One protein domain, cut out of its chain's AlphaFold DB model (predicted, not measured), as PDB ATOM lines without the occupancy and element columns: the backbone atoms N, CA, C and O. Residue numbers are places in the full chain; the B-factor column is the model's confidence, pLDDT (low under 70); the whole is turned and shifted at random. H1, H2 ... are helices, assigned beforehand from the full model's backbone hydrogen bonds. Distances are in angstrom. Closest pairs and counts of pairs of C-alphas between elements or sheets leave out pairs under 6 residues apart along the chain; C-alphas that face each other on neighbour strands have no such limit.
ATOM      1  N   ILE A   2     149.561  38.695 145.026       75.94
ATOM      2  CA  ILE A   2     148.808  39.937 145.308       75.94
ATOM      3  C   ILE A   2     147.427  40.017 144.622       75.94
ATOM      4  O   ILE A   2     146.457  40.452 145.230       75.94
ATOM      5  N   TRP A   3     147.304  39.517 143.386       73.62
ATOM      6  CA  TRP A   3     146.068  39.622 142.595       73.62
ATOM      7  C   TRP A   3     144.889  38.842 143.193       73.62
ATOM      8  O   TRP A   3     143.747  39.280 143.132       73.62
ATOM      9  N   ARG A   4     145.168  37.707 143.840       72.06
ATOM     10  CA  ARG A   4     144.147  36.884 144.506       72.06
ATOM     11  C   ARG A   4     143.634  37.537 145.783       72.06
ATOM     12  O   ARG A   4     142.435  37.511 146.031       72.06
ATOM     13  N   VAL A   5     144.533  38.152 146.551       79.56
ATOM     14  CA  VAL A   5     144.170  38.907 147.756       79.56
ATOM     15  C   VAL A   5     143.293  40.095 147.374       79.56
ATOM     16  O   VAL A   5     142.252  40.289 147.987       79.56
ATOM     17  N   LEU A   6     143.646  40.825 146.312       83.25
ATOM     18  CA  LEU A   6     142.847  41.947 145.809       83.25
ATOM     19  C   LEU A   6     141.450  41.512 145.339       83.25
ATOM     20  O   LEU A   6     140.467  42.161 145.684       83.25
ATOM     21  N   LEU A   7     141.344  40.391 144.617       82.88
ATOM     22  CA  LEU A   7     140.050  39.836 144.204       82.88
ATOM     23  C   LEU A   7     139.209  39.376 145.402       82.88
ATOM     24  O   LEU A   7     138.024  39.693 145.469       82.88
ATOM     25  N   GLY A   8     139.808  38.679 146.369       82.12
ATOM     26  CA  GLY A   8     139.111  38.269 147.590       82.12
ATOM     27  C   GLY A   8     138.619  39.471 148.399       82.12
ATOM     28  O   GLY A   8     137.474  39.491 148.842       82.12
ATOM     29  N   LEU A   9     139.438  40.518 148.508       86.62
ATOM     30  CA  LEU A   9     139.090  41.760 149.199       86.62
ATOM     31  C   LEU A   9     137.947  42.503 148.493       86.62
ATOM     32  O   LEU A   9     137.030  42.983 149.156       86.62
ATOM     33  N   LEU A  10     137.926  42.509 147.156       89.75
ATOM     34  CA  LEU A  10     136.808  43.045 146.376       89.75
ATOM     35  C   LEU A  10     135.507  42.277 146.660       89.75
ATOM     36  O   LEU A  10     134.472  42.894 146.903       89.75
ATOM     37  N   VAL A  11     135.561  40.944 146.716       87.69
ATOM     38  CA  VAL A  11     134.396  40.106 147.052       87.69
ATOM     39  C   VAL A  11     133.915  40.352 148.487       87.69
ATOM     40  O   VAL A  11     132.708  40.433 148.712       87.69
ATOM     41  N   ILE A  12     134.827  40.543 149.449       89.94
ATOM     42  CA  ILE A  12     134.471  40.918 150.829       89.94
ATOM     43  C   ILE A  12     133.739  42.260 150.847       89.94
ATOM     44  O   ILE A  12     132.699  42.371 151.493       89.94
ATOM     45  N   ILE A  13     134.247  43.263 150.123       92.19
ATOM     46  CA  ILE A  13     133.613  44.585 150.031       92.19
ATOM     47  C   ILE A  13     132.205  44.466 149.439       92.19
ATOM     48  O   ILE A  13     131.275  45.079 149.963       92.19
ATOM     49  N   VAL A  14     132.022  43.657 148.393       90.19
ATOM     50  CA  VAL A  14     130.701  43.411 147.790       90.19
ATOM     51  C   VAL A  14     129.759  42.722 148.782       90.19
ATOM     52  O   VAL A  14     128.626  43.171 148.957       90.19
ATOM     53  N   GLY A  15     130.226  41.682 149.479       87.81
ATOM     54  CA  GLY A  15     129.447  40.999 150.515       87.81
ATOM     55  C   GLY A  15     129.052  41.936 151.658       87.81
ATOM     56  O   GLY A  15     127.895  41.962 152.072       87.81
ATOM     57  N   PHE A  16     129.974  42.791 152.103       90.19
ATOM     58  CA  PHE A  16     129.700  43.826 153.098       90.19
ATOM     59  C   PHE A  16     128.656  44.838 152.604       90.19
ATOM     60  O   PHE A  16     127.721  45.168 153.336       90.19
ATOM     61  N   PHE A  17     128.753  45.284 151.349       89.25
ATOM     62  CA  PHE A  17     127.765  46.180 150.746       89.25
ATOM     63  C   PHE A  17     126.374  45.545 150.663       89.25
ATOM     64  O   PHE A  17     125.386  46.241 150.903       89.25
ATOM     65  N   MET A  18     126.285  44.239 150.391       85.56
ATOM     66  CA  MET A  18     125.013  43.506 150.439       85.56
ATOM     67  C   MET A  18     124.391  43.520 151.837       85.56
ATOM     68  O   MET A  18     123.180  43.682 151.952       85.56
ATOM     69  N   VAL A  19     125.197  43.401 152.899       89.62
ATOM     70  CA  VAL A  19     124.705  43.460 154.287       89.62
ATOM     71  C   VAL A  19     124.286  44.877 154.676       89.62
ATOM     72  O   VAL A  19     123.246  45.060 155.312       89.62
ATOM     73  N   TRP A  20     125.087  45.881 154.314       86.69
ATOM     74  CA  TRP A  20     124.837  47.267 154.705       86.69
ATOM     75  C   TRP A  20     123.644  47.869 153.955       86.69
ATOM     76  O   TRP A  20     122.783  48.506 154.563       86.69
ATOM     77  N   LYS A  21     123.551  47.624 152.643       86.25
ATOM     78  CA  LYS A  21     122.485  48.136 151.770       86.25
ATOM     79  C   LYS A  21     121.483  47.057 151.365       86.25
ATOM     80  O   LYS A  21     121.050  47.006 150.216       86.25
ATOM     81  N   THR A  22     121.024  46.246 152.316       82.62
ATOM     82  CA  THR A  22     120.022  45.207 152.025       82.62
ATOM     83  C   THR A  22     118.727  45.725 151.414       82.62
ATOM     84  O   THR A  22     118.148  45.018 150.605       82.62
ATOM     85  N   VAL A  23     118.295  46.950 151.736       79.75
ATOM     86  CA  VAL A  23     117.063  47.532 151.169       79.75
ATOM     87  C   VAL A  23     117.185  47.713 149.655       79.75
ATOM     88  O   VAL A  23     116.264  47.378 148.931       79.75
ATOM     89  N   VAL A  24     118.358  48.118 149.155       81.69
ATOM     90  CA  VAL A  24     118.593  48.256 147.707       81.69
ATOM     91  C   VAL A  24     118.518  46.900 147.008       81.69
ATOM     92  O   VAL A  24     117.964  46.788 145.920       81.69
ATOM     93  N   PHE A  25     119.048  45.853 147.642       80.00
ATOM     94  CA  PHE A  25     118.939  44.492 147.119       80.00
ATOM     95  C   PHE A  25     117.507  43.953 147.218       80.00
ATOM     96  O   PHE A  25     117.051  43.277 146.304       80.00
ATOM     97  N   GLN A  26     116.775  44.287 148.278       82.44
ATOM     98  CA  GLN A  26     115.370  43.922 148.424       82.44
ATOM     99  C   GLN A  26     114.486  44.630 147.388       82.44
ATOM    100  O   GLN A  26     113.602  43.991 146.830       82.44
ATOM    101  N   ASP A  27     114.744  45.900 147.081       83.94
ATOM    102  CA  ASP A  27     114.013  46.645 146.048       83.94
ATOM    103  C   ASP A  27     114.296  46.092 144.643       83.94
ATOM    104  O   ASP A  27     113.424  46.116 143.778       83.94
ATOM    105  N   PHE A  28     115.498  45.552 144.415       83.50
ATOM    106  CA  PHE A  28     115.889  44.983 143.124       83.50
ATOM    107  C   PHE A  28     115.376  43.550 142.911       83.50
ATOM    108  O   PHE A  28     114.961  43.198 141.809       83.50
ATOM    109  N   PHE A  29     115.416  42.707 143.949       83.44
ATOM    110  CA  PHE A  29     115.045  41.286 143.865       83.44
ATOM    111  C   PHE A  29     113.633  40.973 144.385       83.44
ATOM    112  O   PHE A  29     113.101  39.898 144.104       83.44
ATOM    113  N   GLY A  30     113.012  41.897 145.113       82.44
ATOM    114  CA  GLY A  30     111.682  41.743 145.690       82.44
ATOM    115  C   GLY A  30     111.646  40.967 147.008       82.44
ATOM    116  O   GLY A  30     112.657  40.563 147.589       82.44
ATOM    117  N   VAL A  31     110.426  40.775 147.513       82.81
ATOM    118  CA  VAL A  31     110.168  40.063 148.770       82.81
ATOM    119  C   VAL A  31     110.210  38.555 148.541       82.81
ATOM    120  O   VAL A  31     109.518  38.032 147.670       82.81
ATOM    121  N   ASN A  32     110.981  37.831 149.354       82.06
ATOM    122  CA  ASN A  32     111.071  36.380 149.248       82.06
ATOM    123  C   ASN A  32     110.044  35.705 150.175       82.06
ATOM    124  O   ASN A  32     110.231  35.624 151.389       82.06
ATOM    125  N   ALA A  33     108.985  35.132 149.594       81.31
ATOM    126  CA  ALA A  33     107.921  34.449 150.337       81.31
ATOM    127  C   ALA A  33     108.399  33.220 151.140       81.31
ATOM    128  O   ALA A  33     107.768  32.830 152.124       81.31
ATOM    129  N   TRP A  34     109.501  32.569 150.750       82.31
ATOM    130  CA  TRP A  34     110.097  31.507 151.569       82.31
ATOM    131  C   TRP A  34     110.759  32.081 152.825       82.31
ATOM    132  O   TRP A  34     110.579  31.540 153.914       82.31
ATOM    133  N   ALA A  35     111.463  33.205 152.676       81.62
ATOM    134  CA  ALA A  35     112.134  33.874 153.781       81.62
ATOM    135  C   ALA A  35     111.130  34.440 154.792       81.62
ATOM    136  O   ALA A  35     111.290  34.204 155.987       81.62
ATOM    137  N   GLU A  36     110.055  35.088 154.336       84.31
ATOM    138  CA  GLU A  36     108.986  35.577 155.226       84.31
ATOM    139  C   GLU A  36     108.315  34.433 156.006       84.31
ATOM    140  O   GLU A  36     108.049  34.554 157.199       84.31
ATOM    141  N   ARG A  37     108.094  33.270 155.373       84.94
ATOM    142  CA  ARG A  37     107.501  32.106 156.058       84.94
ATOM    143  C   ARG A  37     108.429  31.470 157.094       84.94
ATOM    144  O   ARG A  37     107.940  30.905 158.066       84.94
ATOM    145  N   LYS A  38     109.748  31.511 156.877       86.31
ATOM    146  CA  LYS A  38     110.739  30.865 157.755       86.31
ATOM    147  C   LYS A  38     111.195  31.774 158.897       86.31
ATOM    148  O   LYS A  38     111.408  31.294 160.004       86.31
ATOM    149  N   PHE A  39     111.361  33.063 158.613       80.69
ATOM    150  CA  PHE A  39     111.928  34.049 159.535       80.69
ATOM    151  C   PHE A  39     110.886  35.031 160.094       80.69
ATOM    152  O   PHE A  39     111.221  35.820 160.973       80.69
ATOM    153  N   GLY A  40     109.633  34.968 159.633       81.75
ATOM    154  CA  GLY A  40     108.566  35.877 160.045       81.75
ATOM    155  C   GLY A  40     108.581  37.199 159.274       81.75
ATOM    156  O   GLY A  40     109.258  37.327 158.255       81.75
ATOM    157  N   SER A  41     107.823  38.180 159.776       76.69
ATOM    158  CA  SER A  41     107.706  39.515 159.171       76.69
ATOM    159  C   SER A  41     109.071  40.201 159.064       76.69
ATOM    160  O   SER A  41     109.760  40.387 160.070       76.69
ATOM    161  N   GLY A  42     109.470  40.565 157.844       79.31
ATOM    162  CA  GLY A  42     110.788  41.142 157.559       79.31
ATOM    163  C   GLY A  42     111.883  40.090 157.363       79.31
ATOM    164  O   GLY A  42     113.064  40.435 157.256       79.31
ATOM    165  N   GLY A  43     111.509  38.814 157.273       83.56
ATOM    166  CA  GLY A  43     112.408  37.690 157.042       83.56
ATOM    167  C   GLY A  43     113.251  37.816 155.775       83.56
ATOM    168  O   GLY A  43     114.395  37.365 155.740       83.56
ATOM    169  N   THR A  44     112.731  38.499 154.758       83.56
ATOM    170  CA  THR A  44     113.442  38.823 153.517       83.56
ATOM    171  C   THR A  44     114.686  39.671 153.781       83.56
ATOM    172  O   THR A  44     115.750  39.386 153.232       83.56
ATOM    173  N   ASN A  45     114.594  40.672 154.664       84.44
ATOM    174  CA  ASN A  45     115.742  41.506 155.026       84.44
ATOM    175  C   ASN A  45     116.833  40.675 155.695       84.44
ATOM    176  O   ASN A  45     118.011  40.772 155.347       84.44
ATOM    177  N   THR A  46     116.434  39.827 156.641       84.88
ATOM    178  CA  THR A  46     117.349  38.925 157.342       84.88
ATOM    179  C   THR A  46     118.001  37.942 156.375       84.88
ATOM    180  O   THR A  46     119.206  37.716 156.458       84.88
ATOM    181  N   PHE A  47     117.247  37.416 155.408       87.06
ATOM    182  CA  PHE A  47     117.761  36.501 154.392       87.06
ATOM    183  C   PHE A  47     118.827  37.149 153.501       87.06
ATOM    184  O   PHE A  47     119.900  36.569 153.329       87.06
ATOM    185  N   TYR A  48     118.592  38.363 152.990       87.44
ATOM    186  CA  TYR A  48     119.593  39.062 152.177       87.44
ATOM    187  C   TYR A  48     120.845  39.436 152.976       87.44
ATOM    188  O   TYR A  48     121.954  39.326 152.449       87.44
ATOM    189  N   LYS A  49     120.703  39.794 154.262       85.88
ATOM    190  CA  LYS A  49     121.862  40.003 155.149       85.88
ATOM    191  C   LYS A  49     122.648  38.713 155.340       85.88
ATOM    192  O   LYS A  49     123.870  38.733 155.248       85.88
ATOM    193  N   LEU A  50     121.966  37.590 155.557       89.50
ATOM    194  CA  LEU A  50     122.613  36.289 155.725       89.50
ATOM    195  C   LEU A  50     123.384  35.876 154.462       89.50
ATOM    196  O   LEU A  50     124.513  35.394 154.549       89.50
ATOM    197  N   LEU A  51     122.804  36.135 153.287       88.88
ATOM    198  CA  LEU A  51     123.465  35.953 151.996       88.88
ATOM    199  C   LEU A  51     124.700  36.850 151.857       88.88
ATOM    200  O   LEU A  51     125.760  36.363 151.476       88.88
ATOM    201  N   GLY A  52     124.595  38.132 152.210       87.69
ATOM    202  CA  GLY A  52     125.726  39.062 152.173       87.69
ATOM    203  C   GLY A  52     126.870  38.642 153.103       87.69
ATOM    204  O   GLY A  52     128.035  38.686 152.704       87.69
ATOM    205  N   VAL A  53     126.552  38.150 154.306       91.25
ATOM    206  CA  VAL A  53     127.543  37.590 155.241       91.25
ATOM    207  C   VAL A  53     128.220  36.355 154.645       91.25
ATOM    208  O   VAL A  53     129.443  36.250 154.711       91.25
ATOM    209  N   LEU A  54     127.465  35.453 154.010       91.12
ATOM    210  CA  LEU A  54     128.032  34.296 153.308       91.12
ATOM    211  C   LEU A  54     128.970  34.718 152.172       91.12
ATOM    212  O   LEU A  54     130.061  34.168 152.051       91.12
ATOM    213  N   VAL A  55     128.587  35.713 151.371       89.31
ATOM    214  CA  VAL A  55     129.431  36.243 150.289       89.31
ATOM    215  C   VAL A  55     130.713  36.863 150.845       89.31
ATOM    216  O   VAL A  55     131.796  36.593 150.325       89.31
ATOM    217  N   ALA A  56     130.626  37.632 151.934       89.94
ATOM    218  CA  ALA A  56     131.805  38.182 152.600       89.94
ATOM    219  C   ALA A  56     132.716  37.070 153.149       89.94
ATOM    220  O   ALA A  56     133.939  37.141 153.018       89.94
ATOM    221  N   PHE A  57     132.127  36.007 153.699       88.25
ATOM    222  CA  PHE A  57     132.863  34.844 154.189       88.25
ATOM    223  C   PHE A  57     133.578  34.091 153.059       88.25
ATOM    224  O   PHE A  57     134.759  33.769 153.175       88.25
ATOM    225  N   LEU A  58     132.909  33.893 151.922       85.81
ATOM    226  CA  LEU A  58     133.519  33.327 150.716       85.81
ATOM    227  C   LEU A  58     134.657  34.212 150.191       85.81
ATOM    228  O   LEU A  58     135.712  33.698 149.821       85.81
ATOM    229  N   GLY A  59     134.492  35.535 150.225       84.69
ATOM    230  CA  GLY A  59     135.555  36.482 149.891       84.69
ATOM    231  C   GLY A  59     136.799  36.316 150.773       84.69
ATOM    232  O   GLY A  59     137.917  36.317 150.256       84.69
ATOM    233  N   MET A  60     136.620  36.080 152.079       84.50
ATOM    234  CA  MET A  60     137.728  35.775 153.000       84.50
ATOM    235  C   MET A  60     138.431  34.462 152.654       84.50
ATOM    236  O   MET A  60     139.663  34.422 152.650       84.50
ATOM    237  N   LEU A  61     137.684  33.412 152.304       83.44
ATOM    238  CA  LEU A  61     138.257  32.130 151.875       83.44
ATOM    239  C   LEU A  61     139.052  32.245 150.561       83.44
ATOM    240  O   LEU A  61     140.080  31.584 150.395       83.44
ATOM    241  N   ILE A  62     138.610  33.105 149.636       79.94
ATOM    242  CA  ILE A  62     139.340  33.404 148.393       79.94
ATOM    243  C   ILE A  62     140.614  34.197 148.702       79.94
ATOM    244  O   ILE A  62     141.687  33.863 148.189       79.94
ATOM    245  N   ALA A  63     140.514  35.222 149.555       78.62
ATOM    246  CA  ALA A  63     141.638  36.080 149.929       78.62
ATOM    247  C   ALA A  63     142.761  35.295 150.629       78.62
ATOM    248  O   ALA A  63     143.937  35.526 150.354       78.62
ATOM    249  N   THR A  64     142.397  34.341 151.489       79.25
ATOM    250  CA  THR A  64     143.336  33.502 152.259       79.25
ATOM    251  C   THR A  64     143.840  32.274 151.503       79.25
ATOM    252  O   THR A  64     144.665  31.539 152.031       79.25
ATOM    253  N   ASN A  65     143.391  32.051 150.262       73.25
ATOM    254  CA  ASN A  65     143.734  30.876 149.451       73.25
ATOM    255  C   ASN A  65     143.288  29.519 150.041       73.25
ATOM    256  O   ASN A  65     143.600  28.470 149.474       73.25
ATOM    257  N   LEU A  66     142.481  29.535 151.106       69.50
ATOM    258  CA  LEU A  66     141.927  28.343 151.753       69.50
ATOM    259  C   LEU A  66     141.114  27.478 150.781       69.50
ATOM    260  O   LEU A  66     141.122  26.258 150.882       69.50
ATOM    261  N   ILE A  67     140.462  28.083 149.782       69.12
ATOM    262  CA  ILE A  67     139.728  27.337 148.743       69.12
ATOM    263  C   ILE A  67     140.630  26.383 147.955       69.12
ATOM    264  O   ILE A  67     140.212  25.267 147.652       69.12
ATOM    265  N   SER A  68     141.859  26.787 147.622       68.50
ATOM    266  CA  SER A  68     142.771  25.909 146.883       68.50
ATOM    267  C   SER A  68     143.279  24.759 147.756       68.50
ATOM    268  O   SER A  68     143.410  23.647 147.253       68.50
ATOM    269  N   GLU A  69     143.478  24.986 149.056       74.88
ATOM    270  CA  GLU A  69     143.850  23.934 150.013       74.88
ATOM    271  C   GLU A  69     142.701  22.947 150.258       74.88
ATOM    272  O   GLU A  69     142.902  21.731 150.222       74.88
ATOM    273  N   VAL A  70     141.473  23.450 150.422       75.12
ATOM    274  CA  VAL A  70     140.274  22.616 150.586       75.12
ATOM    275  C   VAL A  70     140.017  21.779 149.333       75.12
ATOM    276  O   VAL A  70     139.776  20.579 149.448       75.12
ATOM    277  N   MET A  71     140.118  22.360 148.132       69.69
ATOM    278  CA  MET A  71     139.964  21.598 146.886       69.69
ATOM    279  C   MET A  71     141.034  20.512 146.734       69.69
ATOM    280  O   MET A  71     140.698  19.396 146.348       69.69
ATOM    281  N   GLN A  72     142.297  20.801 147.052       77.56
ATOM    282  CA  GLN A  72     143.362  19.792 147.001       77.56
ATOM    283  C   GLN A  72     143.126  18.659 148.007       77.56
ATOM    284  O   GLN A  72     143.308  17.494 147.662       77.56
ATOM    285  N   SER A  73     142.660  18.986 149.214       77.62
ATOM    286  CA  SER A  73     142.307  17.998 150.240       77.62
ATOM    287  C   SER A  73     141.144  17.098 149.802       77.62
ATOM    288  O   SER A  73     141.236  15.874 149.882       77.62
ATOM    289  N   LEU A  74     140.076  17.682 149.246       80.88
ATOM    290  CA  LEU A  74     138.913  16.931 148.757       80.88
ATOM    291  C   LEU A  74     139.247  16.043 147.552       80.88
ATOM    292  O   LEU A  74     138.810  14.895 147.495       80.88
ATOM    293  N   VAL A  75     140.048  16.543 146.609       80.81
ATOM    294  CA  VAL A  75     140.527  15.746 145.470       80.81
ATOM    295  C   VAL A  75     141.446  14.618 145.947       80.81
ATOM    296  O   VAL A  75     141.315  13.496 145.469       80.81
ATOM    297  N   GLY A  76     142.314  14.864 146.931       76.19
ATOM    298  CA  GLY A  76     143.184  13.837 147.515       76.19
ATOM    299  C   GLY A  76     142.434  12.685 148.193       76.19
ATOM    300  O   GLY A  76     142.945  11.570 148.230       76.19
ATOM    301  N   ILE A  77     141.211  12.922 148.684       82.25
ATOM    302  CA  ILE A  77     140.335  11.874 149.235       82.25
ATOM    303  C   ILE A  77     139.738  10.997 148.124       82.25
ATOM    304  O   ILE A  77     139.581   9.798 148.324       82.25
ATOM    305  N   PHE A  78     139.417  11.576 146.964       75.75
ATOM    306  CA  PHE A  78     138.819  10.860 145.827       75.75
ATOM    307  C   PHE A  78     139.838  10.154 144.924       75.75
ATOM    308  O   PHE A  78     139.480   9.212 144.225       75.75
ATOM    309  N   VAL A  79     141.083  10.632 144.900       78.12
ATOM    310  CA  VAL A  79     142.173  10.086 144.070       78.12
ATOM    311  C   VAL A  79     142.972   8.995 144.809       78.12
ATOM    312  O   VAL A  79     143.904   8.427 144.245       78.12
ATOM    313  N   ARG A  80     142.607   8.680 146.058       57.72
ATOM    314  CA  ARG A  80     143.191   7.576 146.824       57.72
ATOM    315  C   ARG A  80     142.520   6.240 146.527       57.72
ATOM    316  O   ARG A  80     141.274   6.207 146.479       57.72
TER     317      ARG A  80
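What this domain is: This is residues 2 to 80 of the 80 residues of an uncharacterized protein of Parcubacteria group bacterium GW2011_GWA2_53_21 (UniProt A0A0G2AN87). Two long helices, H1 and H4, run side by side in opposite directions, and the two short helices H2 and H3 make the link between them across one end of the pair. At the other end the chain turns off H4 into H5, about perpendicular to it, and residues 71 to 80 stick out free of the rest. The printed part has 79 residues, with five named helices in the order H1, H2, H3, H4, H5 and no named strand; the class is all helix. The whole is loose, with a radius of gyration of the C-alphas of 16.2 A, and flat, spanning 48 by 31 by 15 A.

How they stand to each other: H1, residues 2 to 20, touches H4, residues 43 to 63, with 54 pairs of C-alphas within 8 A. They run opposite ways at a shallow tilt of 11 degrees, and their closest C-alphas, those of Gly 8 and Ala 63, are 4.1 A apart. H2, residues 22 to 29, is close to H1 but not clearly touching it; their closest C-alphas, those of Met 18 and Phe 25, are 7.0 A apart. H2 touches residues 44 to 49 of H4 alone, about perpendicular at 79 degrees, with the C-alphas of Thr 22 and Tyr 48 closest at 6.2 A. H3, residues 33 to 39, touches residues 43 to 47 of H4 alone, about perpendicular at 84 degrees, with the C-alphas of Glu 36 and Gly 43 closest at 4.4 A. H4 is the hub, touching three helices. H5, residues 66 to 78, touches no helix; it is close to H4 but not clearly touching, about perpendicular at 83 degrees, with the C-alphas of Leu 61 and Ile 67 closest at 5.9 A. H3 is apart from H1, H2 and H5. The helix packing is mostly crossed, but only just: of three touching pairs one is at a shallow tilt. In H1, H2, H3, H4 and H5 every O i to N i+4 pair is within hydrogen-bond range.

Where its parts are: H1 begins at C-alpha 2, (148.808, 39.937, 145.308), and is 26.8 A long from first to last C-alpha. H2 measures 10.3 A and H3 10.0 A. H4, the longest helix with 21 residues, runs 30.1 A from C-alpha 43 at (112.408, 37.690, 157.042). H5 measures 18.7 A and ends at C-alpha 78, (138.819, 10.860, 145.827).

The domain as a whole: The two C-alphas farthest apart, those of Ser 41 and Arg 80, are 49.3 A apart. Without residues 71 to 80 the body spans 42 by 23 by 14 A. The printed part has no cut, and the four links between helices are tight. The mean pLDDT of the printed part is 82.3; residues 66 to 68, 71 and 80 are under 70.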